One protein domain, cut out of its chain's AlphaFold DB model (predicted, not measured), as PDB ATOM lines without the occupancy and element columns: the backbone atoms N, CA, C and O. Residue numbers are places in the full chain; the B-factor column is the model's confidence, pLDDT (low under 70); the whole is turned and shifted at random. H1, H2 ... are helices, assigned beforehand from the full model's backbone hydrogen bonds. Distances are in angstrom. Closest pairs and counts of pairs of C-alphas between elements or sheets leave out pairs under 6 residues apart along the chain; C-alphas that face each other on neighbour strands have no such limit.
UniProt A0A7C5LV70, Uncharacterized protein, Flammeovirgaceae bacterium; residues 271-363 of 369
ATOM      1  N   ALA A 271     142.650 109.402 128.735       75.81
ATOM      2  CA  ALA A 271     143.188 110.757 128.855       75.81
ATOM      3  C   ALA A 271     142.587 111.757 127.848       75.81
ATOM      4  O   ALA A 271     142.333 112.893 128.220       75.81
ATOM      5  N   GLU A 272     142.321 111.345 126.606       76.94
ATOM      6  CA  GLU A 272     141.681 112.199 125.593       76.94
ATOM      7  C   GLU A 272     140.200 112.409 125.912       76.94
ATOM      8  O   GLU A 272     139.702 113.528 125.849       76.94
ATOM      9  N   ARG A 273     139.504 111.343 126.330       82.69
ATOM     10  CA  ARG A 273     138.086 111.393 126.709       82.69
ATOM     11  C   ARG A 273     137.828 112.333 127.889       82.69
ATOM     12  O   ARG A 273     136.772 112.953 127.942       82.69
ATOM     13  N   TYR A 274     138.767 112.413 128.830       88.81
ATOM     14  CA  TYR A 274     138.649 113.224 130.044       88.81
ATOM     15  C   TYR A 274     139.592 114.432 130.057       88.81
ATOM     16  O   TYR A 274     139.760 115.043 131.110       88.81
ATOM     17  N   ALA A 275     140.187 114.810 128.920       88.06
ATOM     18  CA  ALA A 275     141.140 115.919 128.845       88.06
ATOM     19  C   ALA A 275     140.538 117.231 129.372       88.06
ATOM     20  O   ALA A 275     141.181 117.943 130.138       88.06
ATOM     21  N   GLU A 276     139.280 117.509 129.029       86.06
ATOM     22  CA  GLU A 276     138.551 118.697 129.483       86.06
ATOM     23  C   GLU A 276     138.282 118.674 130.996       86.06
ATOM     24  O   GLU A 276     138.482 119.675 131.684       86.06
ATOM     25  N   LEU A 277     137.916 117.512 131.546       92.25
ATOM     26  CA  LEU A 277     137.712 117.346 132.986       92.25
ATOM     27  C   LEU A 277     139.029 117.490 133.762       92.25
ATOM     28  O   LEU A 277     139.067 118.144 134.801       92.25
ATOM     29  N   ILE A 278     140.115 116.902 133.254       90.38
ATOM     30  CA  ILE A 278     141.453 117.032 133.842       90.38
ATOM     31  C   ILE A 278     141.897 118.497 133.798       90.38
ATOM     32  O   ILE A 278     142.371 119.009 134.809       90.38
ATOM     33  N   ALA A 279     141.700 119.186 132.671       91.69
ATOM     34  CA  ALA A 279     142.007 120.607 132.541       91.69
ATOM     35  C   ALA A 279     141.230 121.441 133.568       91.69
ATOM     36  O   ALA A 279     141.837 122.247 134.267       91.69
ATOM     37  N   LEU A 280     139.929 121.183 133.743       94.88
ATOM     38  CA  LEU A 280     139.112 121.846 134.760       94.88
ATOM     39  C   LEU A 280     139.663 121.622 136.176       94.88
ATOM     40  O   LEU A 280     139.801 122.580 136.936       94.88
ATOM     41  N   ILE A 281     140.017 120.382 136.529       94.56
ATOM     42  CA  ILE A 281     140.600 120.056 137.842       94.56
ATOM     43  C   ILE A 281     141.930 120.793 138.043       94.56
ATOM     44  O   ILE A 281     142.153 121.368 139.108       94.56
ATOM     45  N   VAL A 282     142.796 120.827 137.028       93.94
ATOM     46  CA  VAL A 282     144.080 121.544 137.080       93.94
ATOM     47  C   VAL A 282     143.862 123.051 137.228       93.94
ATOM     48  O   VAL A 282     144.529 123.683 138.046       93.94
ATOM     49  N   THR A 283     142.902 123.634 136.507       94.94
ATOM     50  CA  THR A 283     142.542 125.051 136.640       94.94
ATOM     51  C   THR A 283     142.024 125.362 138.043       94.94
ATOM     52  O   THR A 283     142.471 126.334 138.652       94.94
ATOM     53  N   LEU A 284     141.142 124.528 138.598       94.06
ATOM     54  CA  LEU A 284     140.648 124.691 139.968       94.06
ATOM     55  C   LEU A 284     141.775 124.560 140.999       94.06
ATOM     56  O   LEU A 284     141.846 125.364 141.927       94.06
ATOM     57  N   ALA A 285     142.692 123.608 140.814       93.81
ATOM     58  CA  ALA A 285     143.861 123.446 141.673       93.81
ATOM     59  C   ALA A 285     144.803 124.660 141.598       93.81
ATOM     60  O   ALA A 285     145.306 125.116 142.628       93.81
ATOM     61  N   ALA A 286     145.005 125.230 140.407       93.38
ATOM     62  CA  ALA A 286     145.808 126.435 140.213       93.38
ATOM     63  C   ALA A 286     145.167 127.660 140.883       93.38
ATOM     64  O   ALA A 286     145.849 128.399 141.594       93.38
ATOM     65  N   ILE A 287     143.851 127.842 140.728       92.88
ATOM     66  CA  ILE A 287     143.096 128.904 141.408       92.88
ATOM     67  C   ILE A 287     143.188 128.726 142.928       92.88
ATOM     68  O   ILE A 287     143.522 129.675 143.635       92.88
ATOM     69  N   GLY A 288     142.958 127.511 143.437       92.12
ATOM     70  CA  GLY A 288     143.071 127.199 144.863       92.12
ATOM     71  C   GLY A 288     144.472 127.474 145.418       92.12
ATOM     72  O   GLY A 288     144.615 128.071 146.486       92.12
ATOM     73  N   SER A 289     145.514 127.130 144.662       90.38
ATOM     74  CA  SER A 289     146.910 127.417 145.022       90.38
ATOM     75  C   SER A 289     147.194 128.925 145.050       90.38
ATOM     76  O   SER A 289     147.833 129.425 145.974       90.38
ATOM     77  N   GLY A 290     146.664 129.685 144.088       88.12
ATOM     78  CA  GLY A 290     146.779 131.146 144.073       88.12
ATOM     79  C   GLY A 290     146.057 131.814 145.249       88.12
ATOM     80  O   GLY A 290     146.606 132.711 145.890       88.12
ATOM     81  N   LEU A 291     144.846 131.351 145.574       90.38
ATOM     82  CA  LEU A 291     144.065 131.855 146.707       90.38
ATOM     83  C   LEU A 291     144.746 131.560 148.047       90.38
ATOM     84  O   LEU A 291     144.840 132.452 148.891       90.38
ATOM     85  N   THR A 292     145.266 130.347 148.234       89.38
ATOM     86  CA  THR A 292     145.987 129.961 149.460       89.38
ATOM     87  C   THR A 292     147.295 130.733 149.623       89.38
ATOM     88  O   THR A 292     147.560 131.251 150.709       89.38
ATOM     89  N   ALA A 293     148.078 130.909 148.553       87.12
ATOM     90  CA  ALA A 293     149.286 131.732 148.582       87.12
ATOM     91  C   ALA A 293     148.976 133.197 148.938       87.12
ATOM     92  O   ALA A 293     149.655 133.788 149.781       87.12
ATOM     93  N   ARG A 294     147.915 133.774 148.355       87.94
ATOM     94  CA  ARG A 294     147.462 135.136 148.684       87.94
ATOM     95  C   ARG A 294     147.018 135.247 150.140       87.94
ATOM     96  O   ARG A 294     147.388 136.208 150.808       87.94
ATOM     97  N   TYR A 295     146.257 134.277 150.637       88.31
ATOM     98  CA  TYR A 295     145.820 134.244 152.030       88.31
ATOM     99  C   TYR A 295     147.013 134.213 152.995       88.31
ATOM    100  O   TYR A 295     147.100 135.048 153.896       88.31
ATOM    101  N   MET A 296     147.991 133.337 152.745       83.50
ATOM    102  CA  MET A 296     149.231 133.272 153.527       83.50
ATOM    103  C   MET A 296     150.029 134.584 153.471       83.50
ATOM    104  O   MET A 296     150.549 135.036 154.493       83.50
ATOM    105  N   ALA A 297     150.106 135.228 152.302       83.19
ATOM    106  CA  ALA A 297     150.785 136.514 152.148       83.19
ATOM    107  C   ALA A 297     150.103 137.633 152.954       83.19
ATOM    108  O   ALA A 297     150.793 138.403 153.621       83.19
ATOM    109  N   VAL A 298     148.766 137.691 152.953       82.88
ATOM    110  CA  VAL A 298     147.992 138.665 153.747       82.88
ATOM    111  C   VAL A 298     148.197 138.442 155.244       82.88
ATOM    112  O   VAL A 298     148.453 139.402 155.969       82.88
ATOM    113  N   LEU A 299     148.161 137.190 155.715       77.88
ATOM    114  CA  LEU A 299     148.455 136.878 157.117       77.88
ATOM    115  C   LEU A 299     149.869 137.327 157.508       77.88
ATOM    116  O   LEU A 299     150.058 137.928 158.565       77.88
ATOM    117  N   LYS A 300     150.863 137.084 156.645       76.88
ATOM    118  CA  LYS A 300     152.248 137.508 156.885       76.88
ATOM    119  C   LYS A 300     152.395 139.032 156.903       76.88
ATOM    120  O   LYS A 300     153.155 139.541 157.723       76.88
ATOM    121  N   GLN A 301     151.679 139.750 156.037       74.19
ATOM    122  CA  GLN A 301     151.699 141.213 156.007       74.19
ATOM    123  C   GLN A 301     151.029 141.813 157.247       74.19
ATOM    124  O   GLN A 301     151.611 142.680 157.882       74.19
ATOM    125  N   SER A 302     149.884 141.278 157.681       71.12
ATOM    126  CA  SER A 302     149.196 141.763 158.884       71.12
ATOM    127  C   SER A 302     150.069 141.674 160.146       71.12
ATOM    128  O   SER A 302     150.050 142.590 160.972       71.12
ATOM    129  N   LYS A 303     150.894 140.619 160.264       70.50
ATOM    130  CA  LYS A 303     151.883 140.482 161.349       70.50
ATOM    131  C   LYS A 303     153.011 141.522 161.272       70.50
ATOM    132  O   LYS A 303     153.530 141.910 162.314       70.50
ATOM    133  N   LYS A 304     153.385 141.978 160.069       67.38
ATOM    134  CA  LYS A 304     154.347 143.079 159.880       67.38
ATOM    135  C   LYS A 304     153.722 144.430 160.229       67.38
ATOM    136  O   LYS A 304     154.284 145.166 161.026       67.38
ATOM    137  N   ASP A 305     152.513 144.701 159.756       70.62
ATOM    138  CA  ASP A 305     151.830 145.969 160.043       70.62
ATOM    139  C   ASP A 305     151.553 146.139 161.555       70.62
ATOM    140  O   ASP A 305     151.458 147.253 162.073       70.62
ATOM    141  N   HIS A 306     151.443 145.032 162.307       73.94
ATOM    142  CA  HIS A 306     151.337 145.085 163.766       73.94
ATOM    143  C   HIS A 306     152.596 145.639 164.435       73.94
ATOM    144  O   HIS A 306     152.448 146.365 165.416       73.94
ATOM    145  N   ILE A 307     153.797 145.338 163.927       79.12
ATOM    146  CA  ILE A 307     155.032 145.827 164.544       79.12
ATOM    147  C   ILE A 307     155.298 147.302 164.250       79.12
ATOM    148  O   ILE A 307     155.756 148.023 165.134       79.12
ATOM    149  N   ASP A 308     154.887 147.781 163.076       79.19
ATOM    150  CA  ASP A 308     155.013 149.197 162.722       79.19
ATOM    151  C   ASP A 308     154.219 150.098 163.680       79.19
ATOM    152  O   ASP A 308     154.692 151.164 164.081       79.19
ATOM    153  N   ARG A 309     153.054 149.632 164.155       82.25
ATOM    154  CA  ARG A 309     152.282 150.340 165.190       82.25
ATOM    155  C   ARG A 309     153.055 150.482 166.497       82.25
ATOM    156  O   ARG A 309     152.957 151.519 167.144       82.25
ATOM    157  N   TYR A 310     153.837 149.475 166.873       82.75
ATOM    158  CA  TYR A 310     154.653 149.529 168.081       82.75
ATOM    159  C   TYR A 310     155.833 150.495 167.948       82.75
ATOM    160  O   TYR A 310     156.140 151.181 168.919       82.75
ATOM    161  N   TYR A 311     156.426 150.645 166.758       81.94
ATOM    162  CA  TYR A 311     157.409 151.708 166.518       81.94
ATOM    163  C   TYR A 311     156.803 153.099 166.704       81.94
ATOM    164  O   TYR A 311     157.389 153.934 167.392       81.94
ATOM    165  N   SER A 312     155.611 153.343 166.151       82.50
ATOM    166  CA  SER A 312     154.918 154.623 166.339       82.50
ATOM    167  C   SER A 312     154.574 154.884 167.808       82.50
ATOM    168  O   SER A 312     154.678 156.018 168.268       82.50
ATOM    169  N   MET A 313     154.203 153.846 168.566       84.00
ATOM    170  CA  MET A 313     153.925 153.968 170.001       84.00
ATOM    171  C   MET A 313     155.187 154.240 170.832       84.00
ATOM    172  O   MET A 313     155.116 155.056 171.746       84.00
ATOM    173  N   LEU A 314     156.337 153.628 170.507       84.19
ATOM    174  CA  LEU A 314     157.614 153.932 171.176       84.19
ATOM    175  C   LEU A 314     158.033 155.390 170.968       84.19
ATOM    176  O   LEU A 314     158.446 156.045 171.914       84.19
ATOM    177  N   GLN A 315     157.891 155.911 169.746       81.44
ATOM    178  CA  GLN A 315     158.234 157.305 169.434       81.44
ATOM    179  C   GLN A 315     157.300 158.320 170.109       81.44
ATOM    180  O   GLN A 315     157.696 159.459 170.360       81.44
ATOM    181  N   ALA A 316     156.051 157.930 170.370       82.31
ATOM    182  CA  ALA A 316     155.059 158.784 171.012       82.31
ATOM    183  C   ALA A 316     155.133 158.761 172.547       82.31
ATOM    184  O   ALA A 316     154.613 159.689 173.170       82.31
ATOM    185  N   ALA A 317     155.759 157.742 173.145       82.62
ATOM    186  CA  ALA A 317     155.897 157.621 174.592       82.62
ATOM    187  C   ALA A 317     156.719 158.791 175.155       82.62
ATOM    188  O   ALA A 317     157.791 159.126 174.648       82.62
ATOM    189  N   ARG A 318     156.205 159.440 176.203       77.06
ATOM    190  CA  ARG A 318     156.856 160.590 176.857       77.06
ATOM    191  C   ARG A 318     157.320 160.278 178.270       77.06
ATOM    192  O   ARG A 318     158.087 161.054 178.835       77.06
ATOM    193  N   THR A 319     156.879 159.156 178.828       80.69
ATOM    194  CA  THR A 319     157.233 158.715 180.176       80.69
ATOM    195  C   THR A 319     157.756 157.281 180.171       80.69
ATOM    196  O   THR A 319     157.469 156.493 179.268       80.69
ATOM    197  N   LEU A 320     158.524 156.934 181.207       80.81
ATOM    198  CA  LEU A 320     159.083 155.590 181.366       80.81
ATOM    199  C   LEU A 320     157.983 154.523 181.522       80.81
ATOM    200  O   LEU A 320     158.123 153.417 181.008       80.81
ATOM    201  N   GLU A 321     156.881 154.869 182.188       82.94
ATOM    202  CA  GLU A 321     155.745 153.973 182.419       82.94
ATOM    203  C   GLU A 321     155.006 153.641 181.111       82.94
ATOM    204  O   GLU A 321     154.752 152.471 180.824       82.94
ATOM    205  N   GLU A 322     154.766 154.641 180.254       82.56
ATOM    206  CA  GLU A 322     154.205 154.431 178.911       82.56
ATOM    207  C   GLU A 322     155.115 153.544 178.051       82.56
ATOM    208  O   GLU A 322     154.641 152.656 177.341       82.56
ATOM    209  N   LEU A 323     156.434 153.745 178.133       86.00
ATOM    210  CA  LEU A 323     157.412 152.957 177.385       86.00
ATOM    211  C   LEU A 323     157.392 151.477 177.817       86.00
ATOM    212  O   LEU A 323     157.391 150.571 176.975       86.00
ATOM    213  N   GLU A 324     157.345 151.215 179.126       85.81
ATOM    214  CA  GLU A 324     157.236 149.861 179.681       85.81
ATOM    215  C   GLU A 324     155.909 149.189 179.324       85.81
ATOM    216  O   GLU A 324     155.894 148.000 178.992       85.81
ATOM    217  N   GLU A 325     154.814 149.947 179.284       88.44
ATOM    218  CA  GLU A 325     153.517 149.436 178.857       88.44
ATOM    219  C   GLU A 325     153.514 149.029 177.372       88.44
ATOM    220  O   GLU A 325     153.013 147.955 177.016       88.44
ATOM    221  N   VAL A 326     154.118 149.839 176.493       87.12
ATOM    222  CA  VAL A 326     154.265 149.521 175.061       87.12
ATOM    223  C   VAL A 326     155.057 148.224 174.875       87.12
ATOM    224  O   VAL A 326     154.624 147.345 174.122       87.12
ATOM    225  N   ARG A 327     156.163 148.048 175.613       88.81
ATOM    226  CA  ARG A 327     156.951 146.804 175.614       88.81
ATOM    227  C   ARG A 327     156.145 145.613 176.127       88.81
ATOM    228  O   ARG A 327     156.144 144.566 175.480       88.81
ATOM    229  N   ALA A 328     155.451 145.751 177.255       87.50
ATOM    230  CA  ALA A 328     154.652 144.672 177.833       87.50
ATOM    231  C   ALA A 328     153.548 144.209 176.868       87.50
ATOM    232  O   ALA A 328     153.348 143.007 176.669       87.50
ATOM    233  N   ARG A 329     152.879 145.153 176.193       86.38
ATOM    234  CA  ARG A 329     151.872 144.852 175.165       86.38
ATOM    235  C   ARG A 329     152.487 144.164 173.943       86.38
ATOM    236  O   ARG A 329     151.892 143.207 173.449       86.38
ATOM    237  N   ALA A 330     153.651 144.610 173.469       84.88
ATOM    238  CA  ALA A 330     154.339 144.002 172.326       84.88
ATOM    239  C   ALA A 330     154.799 142.563 172.623       84.88
ATOM    240  O   ALA A 330     154.581 141.666 171.809       84.88
ATOM    241  N   ILE A 331     155.356 142.314 173.816       85.81
ATOM    242  CA  ILE A 331     155.757 140.971 174.268       85.81
ATOM    243  C   ILE A 331     154.540 140.051 174.391       85.81
ATOM    244  O   ILE A 331     154.588 138.910 173.935       85.81
ATOM    245  N   LYS A 332     153.424 140.542 174.944       86.44
ATOM    246  CA  LYS A 332     152.184 139.760 175.038       86.44
ATOM    247  C   LYS A 332     151.642 139.379 173.656       86.44
ATOM    248  O   LYS A 332     151.266 138.234 173.439       86.44
ATOM    249  N   GLN A 333     151.654 140.300 172.690       82.81
ATOM    250  CA  GLN A 333     151.226 139.988 171.321       82.81
ATOM    251  C   GLN A 333     152.188 139.059 170.570       82.81
ATOM    252  O   GLN A 333     151.748 138.336 169.676       82.81
ATOM    253  N   LEU A 334     153.473 139.051 170.929       83.12
ATOM    254  CA  LEU A 334     154.427 138.061 170.436       83.12
ATOM    255  C   LEU A 334     154.124 136.661 170.984       83.12
ATOM    256  O   LEU A 334     154.114 135.702 170.216       83.12
ATOM    257  N   GLN A 335     153.843 136.552 172.286       83.69
ATOM    258  CA  GLN A 335     153.450 135.293 172.934       83.69
ATOM    259  C   GLN A 335     152.143 134.732 172.358       83.69
ATOM    260  O   GLN A 335     152.044 133.532 172.136       83.69
ATOM    261  N   ASP A 336     151.182 135.604 172.042       84.12
ATOM    262  CA  ASP A 336     149.910 135.236 171.406       84.12
ATOM    263  C   ASP A 336     150.041 134.947 169.885       84.12
ATOM    264  O   ASP A 336     149.030 134.853 169.187       84.12
ATOM    265  N   GLU A 337     151.264 134.878 169.337       76.06
ATOM    266  CA  GLU A 337     151.596 134.676 167.910       76.06
ATOM    267  C   GLU A 337     151.013 135.715 166.925       76.06
ATOM    268  O   GLU A 337     151.032 135.527 165.696       76.06
ATOM    269  N   LYS A 338     150.513 136.840 167.444       75.25
ATOM    270  CA  LYS A 338     149.979 137.967 166.660       75.25
ATOM    271  C   LYS A 338     151.084 138.866 166.108       75.25
ATOM    272  O   LYS A 338     150.864 139.554 165.114       75.25
ATOM    273  N   LEU A 339     152.270 138.819 166.711       76.81
ATOM    274  CA  LEU A 339     153.493 139.464 166.240       76.81
ATOM    275  C   LEU A 339     154.505 138.411 165.763       76.81
ATOM    276  O   LEU A 339     154.509 137.284 166.253       76.81
ATOM    277  N   ALA A 340     155.373 138.758 164.813       75.38
ATOM    278  CA  ALA A 340     156.450 137.869 164.373       75.38
ATOM    279  C   ALA A 340     157.743 138.122 165.172       75.38
ATOM    280  O   ALA A 340     158.159 139.269 165.309       75.38
ATOM    281  N   ALA A 341     158.413 137.058 165.633       75.88
ATOM    282  CA  ALA A 341     159.742 137.111 166.259       75.88
ATOM    283  C   ALA A 341     160.846 137.241 165.192       75.88
ATOM    284  O   ALA A 341     161.642 136.327 164.991       75.88
ATOM    285  N   ASN A 342     160.828 138.328 164.425       79.75
ATOM    286  CA  ASN A 342     161.770 138.575 163.334       79.75
ATOM    287  C   ASN A 342     162.682 139.775 163.640       79.75
ATOM    288  O   ASN A 342     162.569 140.391 164.698       79.75
ATOM    289  N   ASP A 343     163.564 140.127 162.702       80.19
ATOM    290  CA  ASP A 343     164.520 141.237 162.847       80.19
ATOM    291  C   ASP A 343     163.846 142.555 163.255       80.19
ATOM    292  O   ASP A 343     164.407 143.325 164.025       80.19
ATOM    293  N   SER A 344     162.603 142.792 162.822       80.38
ATOM    294  CA  SER A 344     161.824 143.963 163.233       80.38
ATOM    295  C   SER A 344     161.508 143.960 164.736       80.38
ATOM    296  O   SER A 344     161.540 145.001 165.379       80.38
ATOM    297  N   PHE A 345     161.259 142.799 165.346       83.69
ATOM    298  CA  PHE A 345     161.072 142.721 166.799       83.69
ATOM    299  C   PHE A 345     162.363 142.949 167.573       83.69
ATOM    300  O   PHE A 345     162.350 143.585 168.625       83.69
ATOM    301  N   ILE A 346     163.488 142.499 167.025       84.25
ATOM    302  CA  ILE A 346     164.804 142.779 167.600       84.25
ATOM    303  C   ILE A 346     165.093 144.283 167.530       84.25
ATOM    304  O   ILE A 346     165.460 144.874 168.542       84.25
ATOM    305  N   ILE A 347     164.839 144.919 166.381       84.56
ATOM    306  CA  ILE A 347     164.977 146.372 166.201       84.56
ATOM    307  C   ILE A 347     164.064 147.131 167.176       84.56
ATOM    308  O   ILE A 347     164.509 148.091 167.799       84.56
ATOM    309  N   PHE A 348     162.820 146.681 167.374       87.56
ATOM    310  CA  PHE A 348     161.908 147.247 168.376       87.56
ATOM    311  C   PHE A 348     162.494 147.191 169.794       87.56
ATOM    312  O   PHE A 348     162.450 148.193 170.505       87.56
ATOM    313  N   LEU A 349     163.062 146.053 170.203       87.44
ATOM    314  CA  LEU A 349     163.681 145.920 171.524       87.44
ATOM    315  C   LEU A 349     164.930 146.796 171.662       87.44
ATOM    316  O   LEU A 349     165.114 147.408 172.708       87.44
ATOM    317  N   MET A 350     165.757 146.892 170.619       88.06
ATOM    318  CA  MET A 350     166.934 147.766 170.617       88.06
ATOM    319  C   MET A 350     166.541 149.238 170.785       88.06
ATOM    320  O   MET A 350     167.079 149.907 171.661       88.06
ATOM    321  N   LEU A 351     165.556 149.710 170.011       86.62
ATOM    322  CA  LEU A 351     165.027 151.074 170.120       86.62
ATOM    323  C   LEU A 351     164.406 151.343 171.494       86.62
ATOM    324  O   LEU A 351     164.577 152.423 172.050       86.62
ATOM    325  N   TYR A 352     163.692 150.367 172.056       90.31
ATOM    326  CA  TYR A 352     163.162 150.471 173.412       90.31
ATOM    327  C   TYR A 352     164.283 150.655 174.448       90.31
ATOM    328  O   TYR A 352     164.169 151.526 175.307       90.31
ATOM    329  N   GLU A 353     165.346 149.844 174.390       89.12
ATOM    330  CA  GLU A 353     166.444 149.913 175.365       89.12
ATOM    331  C   GLU A 353     167.222 151.235 175.234       89.12
ATOM    332  O   GLU A 353     167.591 151.831 176.245       89.12
ATOM    333  N   GLU A 354     167.394 151.743 174.009       87.75
ATOM    334  CA  GLU A 354     167.993 153.056 173.740       87.75
ATOM    335  C   GLU A 354     167.146 154.202 174.320       87.75
ATOM    336  O   GLU A 354     167.642 154.988 175.129       87.75
ATOM    337  N   LEU A 355     165.841 154.243 174.018       84.38
ATOM    338  CA  LEU A 355     164.923 155.260 174.552       84.38
ATOM    339  C   LEU A 355     164.802 155.197 176.079       84.38
ATOM    340  O   LEU A 355     164.735 156.228 176.752       84.38
ATOM    341  N   LYS A 356     164.804 153.990 176.653       87.75
ATOM    342  CA  LYS A 356     164.801 153.793 178.104       87.75
ATOM    343  C   LYS A 356     166.063 154.371 178.740       87.75
ATOM    344  O   LYS A 356     165.967 155.056 179.760       87.75
ATOM    345  N   ALA A 357     167.229 154.114 178.147       85.62
ATOM    346  CA  ALA A 357     168.496 154.655 178.621       85.62
ATOM    347  C   ALA A 357     168.518 156.192 178.554       85.62
ATOM    348  O   ALA A 357     168.929 156.832 179.525       85.62
ATOM    349  N   GLU A 358     168.014 156.791 177.471       83.25
ATOM    350  CA  GLU A 358     167.901 158.250 177.331       83.25
ATOM    351  C   GLU A 358     166.961 158.877 178.371       83.25
ATOM    352  O   GLU A 358     167.326 159.862 179.020       83.25
ATOM    353  N   MET A 359     165.775 158.300 178.589       81.31
ATOM    354  CA  MET A 359     164.810 158.808 179.574       81.31
ATOM    355  C   MET A 359     165.327 158.691 181.014       81.31
ATOM    356  O   MET A 359     165.115 159.595 181.825       81.31
ATOM    357  N   LEU A 360     166.052 157.616 181.338       82.19
ATOM    358  CA  LEU A 360     166.714 157.460 182.638       82.19
ATOM    359  C   LEU A 360     167.861 158.464 182.810       82.19
ATOM    360  O   LEU A 360     168.012 159.045 183.888       82.19
ATOM    361  N   ALA A 361     168.636 158.728 181.756       77.19
ATOM    362  CA  ALA A 361     169.688 159.741 181.778       77.19
ATOM    363  C   ALA A 361     169.115 161.156 181.984       77.19
ATOM    364  O   ALA A 361     169.626 161.899 182.819       77.19
ATOM    365  N   GLN A 362     168.013 161.510 181.312       68.44
ATOM    366  CA  GLN A 362     167.324 162.795 181.499       68.44
ATOM    367  C   GLN A 362     166.681 162.929 182.891       68.44
ATOM    368  O   GLN A 362     166.778 163.990 183.508       68.44
ATOM    369  N   GLY A 363     166.106 161.852 183.438       58.72
ATOM    370  CA  GLY A 363     165.604 161.817 184.820       58.72
ATOM    371  C   GLY A 363     166.705 161.974 185.880       58.72
ATOM    372  O   GLY A 363     166.458 162.522 186.953       58.72
TER     373      GLY A 363
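This is residues 271 to 363 of the 369 residues of an uncharacterized protein of Flammeovirgaceae bacterium (UniProt A0A7C5LV70). Picture one long helix, H1, whose far part, residues 307 to 314, joins two shorter helices, H2 and H3, in a small three-helix bundle, while residues 271 to 298 stick out from it as a long arm. The chain folds back after H1 into H2 and again into H3, an up-and-down order in which each helix runs against the one before. The printed part has 93 residues with three named helices, H1, H2, H3 in that order, no named strand, and the class all helix. It is extended, with a radius of gyration of the C-alphas of 22.5 A and spans of 82 by 18 by 17 A, the arm making much of the length.

Start with H1, residues 275 to 316, and look at its residues 310 to 314, which alone touch H2, residues 320 to 335. The closest C-alphas there are those of Leu 314 and Leu 323, 6.3 A apart, and this helical hairpin has a shallow tilt of 19 degrees, opposite ways. With residues 307 to 314 alone, H1 touches H3, residues 343 to 363, at a shallow tilt of 8 degrees, the same way; the closest C-alphas, of Tyr 311 and Phe 348, are 6.6 A apart. H2 and H3 also touch and form a hairpin, opposite ways at a shallow tilt of 17 degrees, with the C-alphas of Leu 320 and Met 359 closest at 6.8 A. In H2 and H3 every O i to N i+4 pair is within hydrogen-bond range; in H1 35 of 38 are.

Find C-alpha 275 at (141.140, 115.919, 128.845); from there H1 runs 61.7 A to C-alpha 316 at (155.059, 158.784, 171.012). H2 runs 22.7 A from C-alpha 320 to C-alpha 335. H3 runs 30.1 A from C-alpha 343 and ends at C-alpha 363, at (165.604, 161.817, 184.820).

The C-alphas of Arg 273 and Gly 363, the two farthest apart, are 81.7 A from each other. Without residues 271 to 298, which stand free, the body spans 41 by 18 by 17 A. The printed part has no cut; the link from H1 to H2 is tight and that from H2 to H3 is short. Mean pLDDT of the printed part is 83.6, and residues 304, 362 and 363 are under 70.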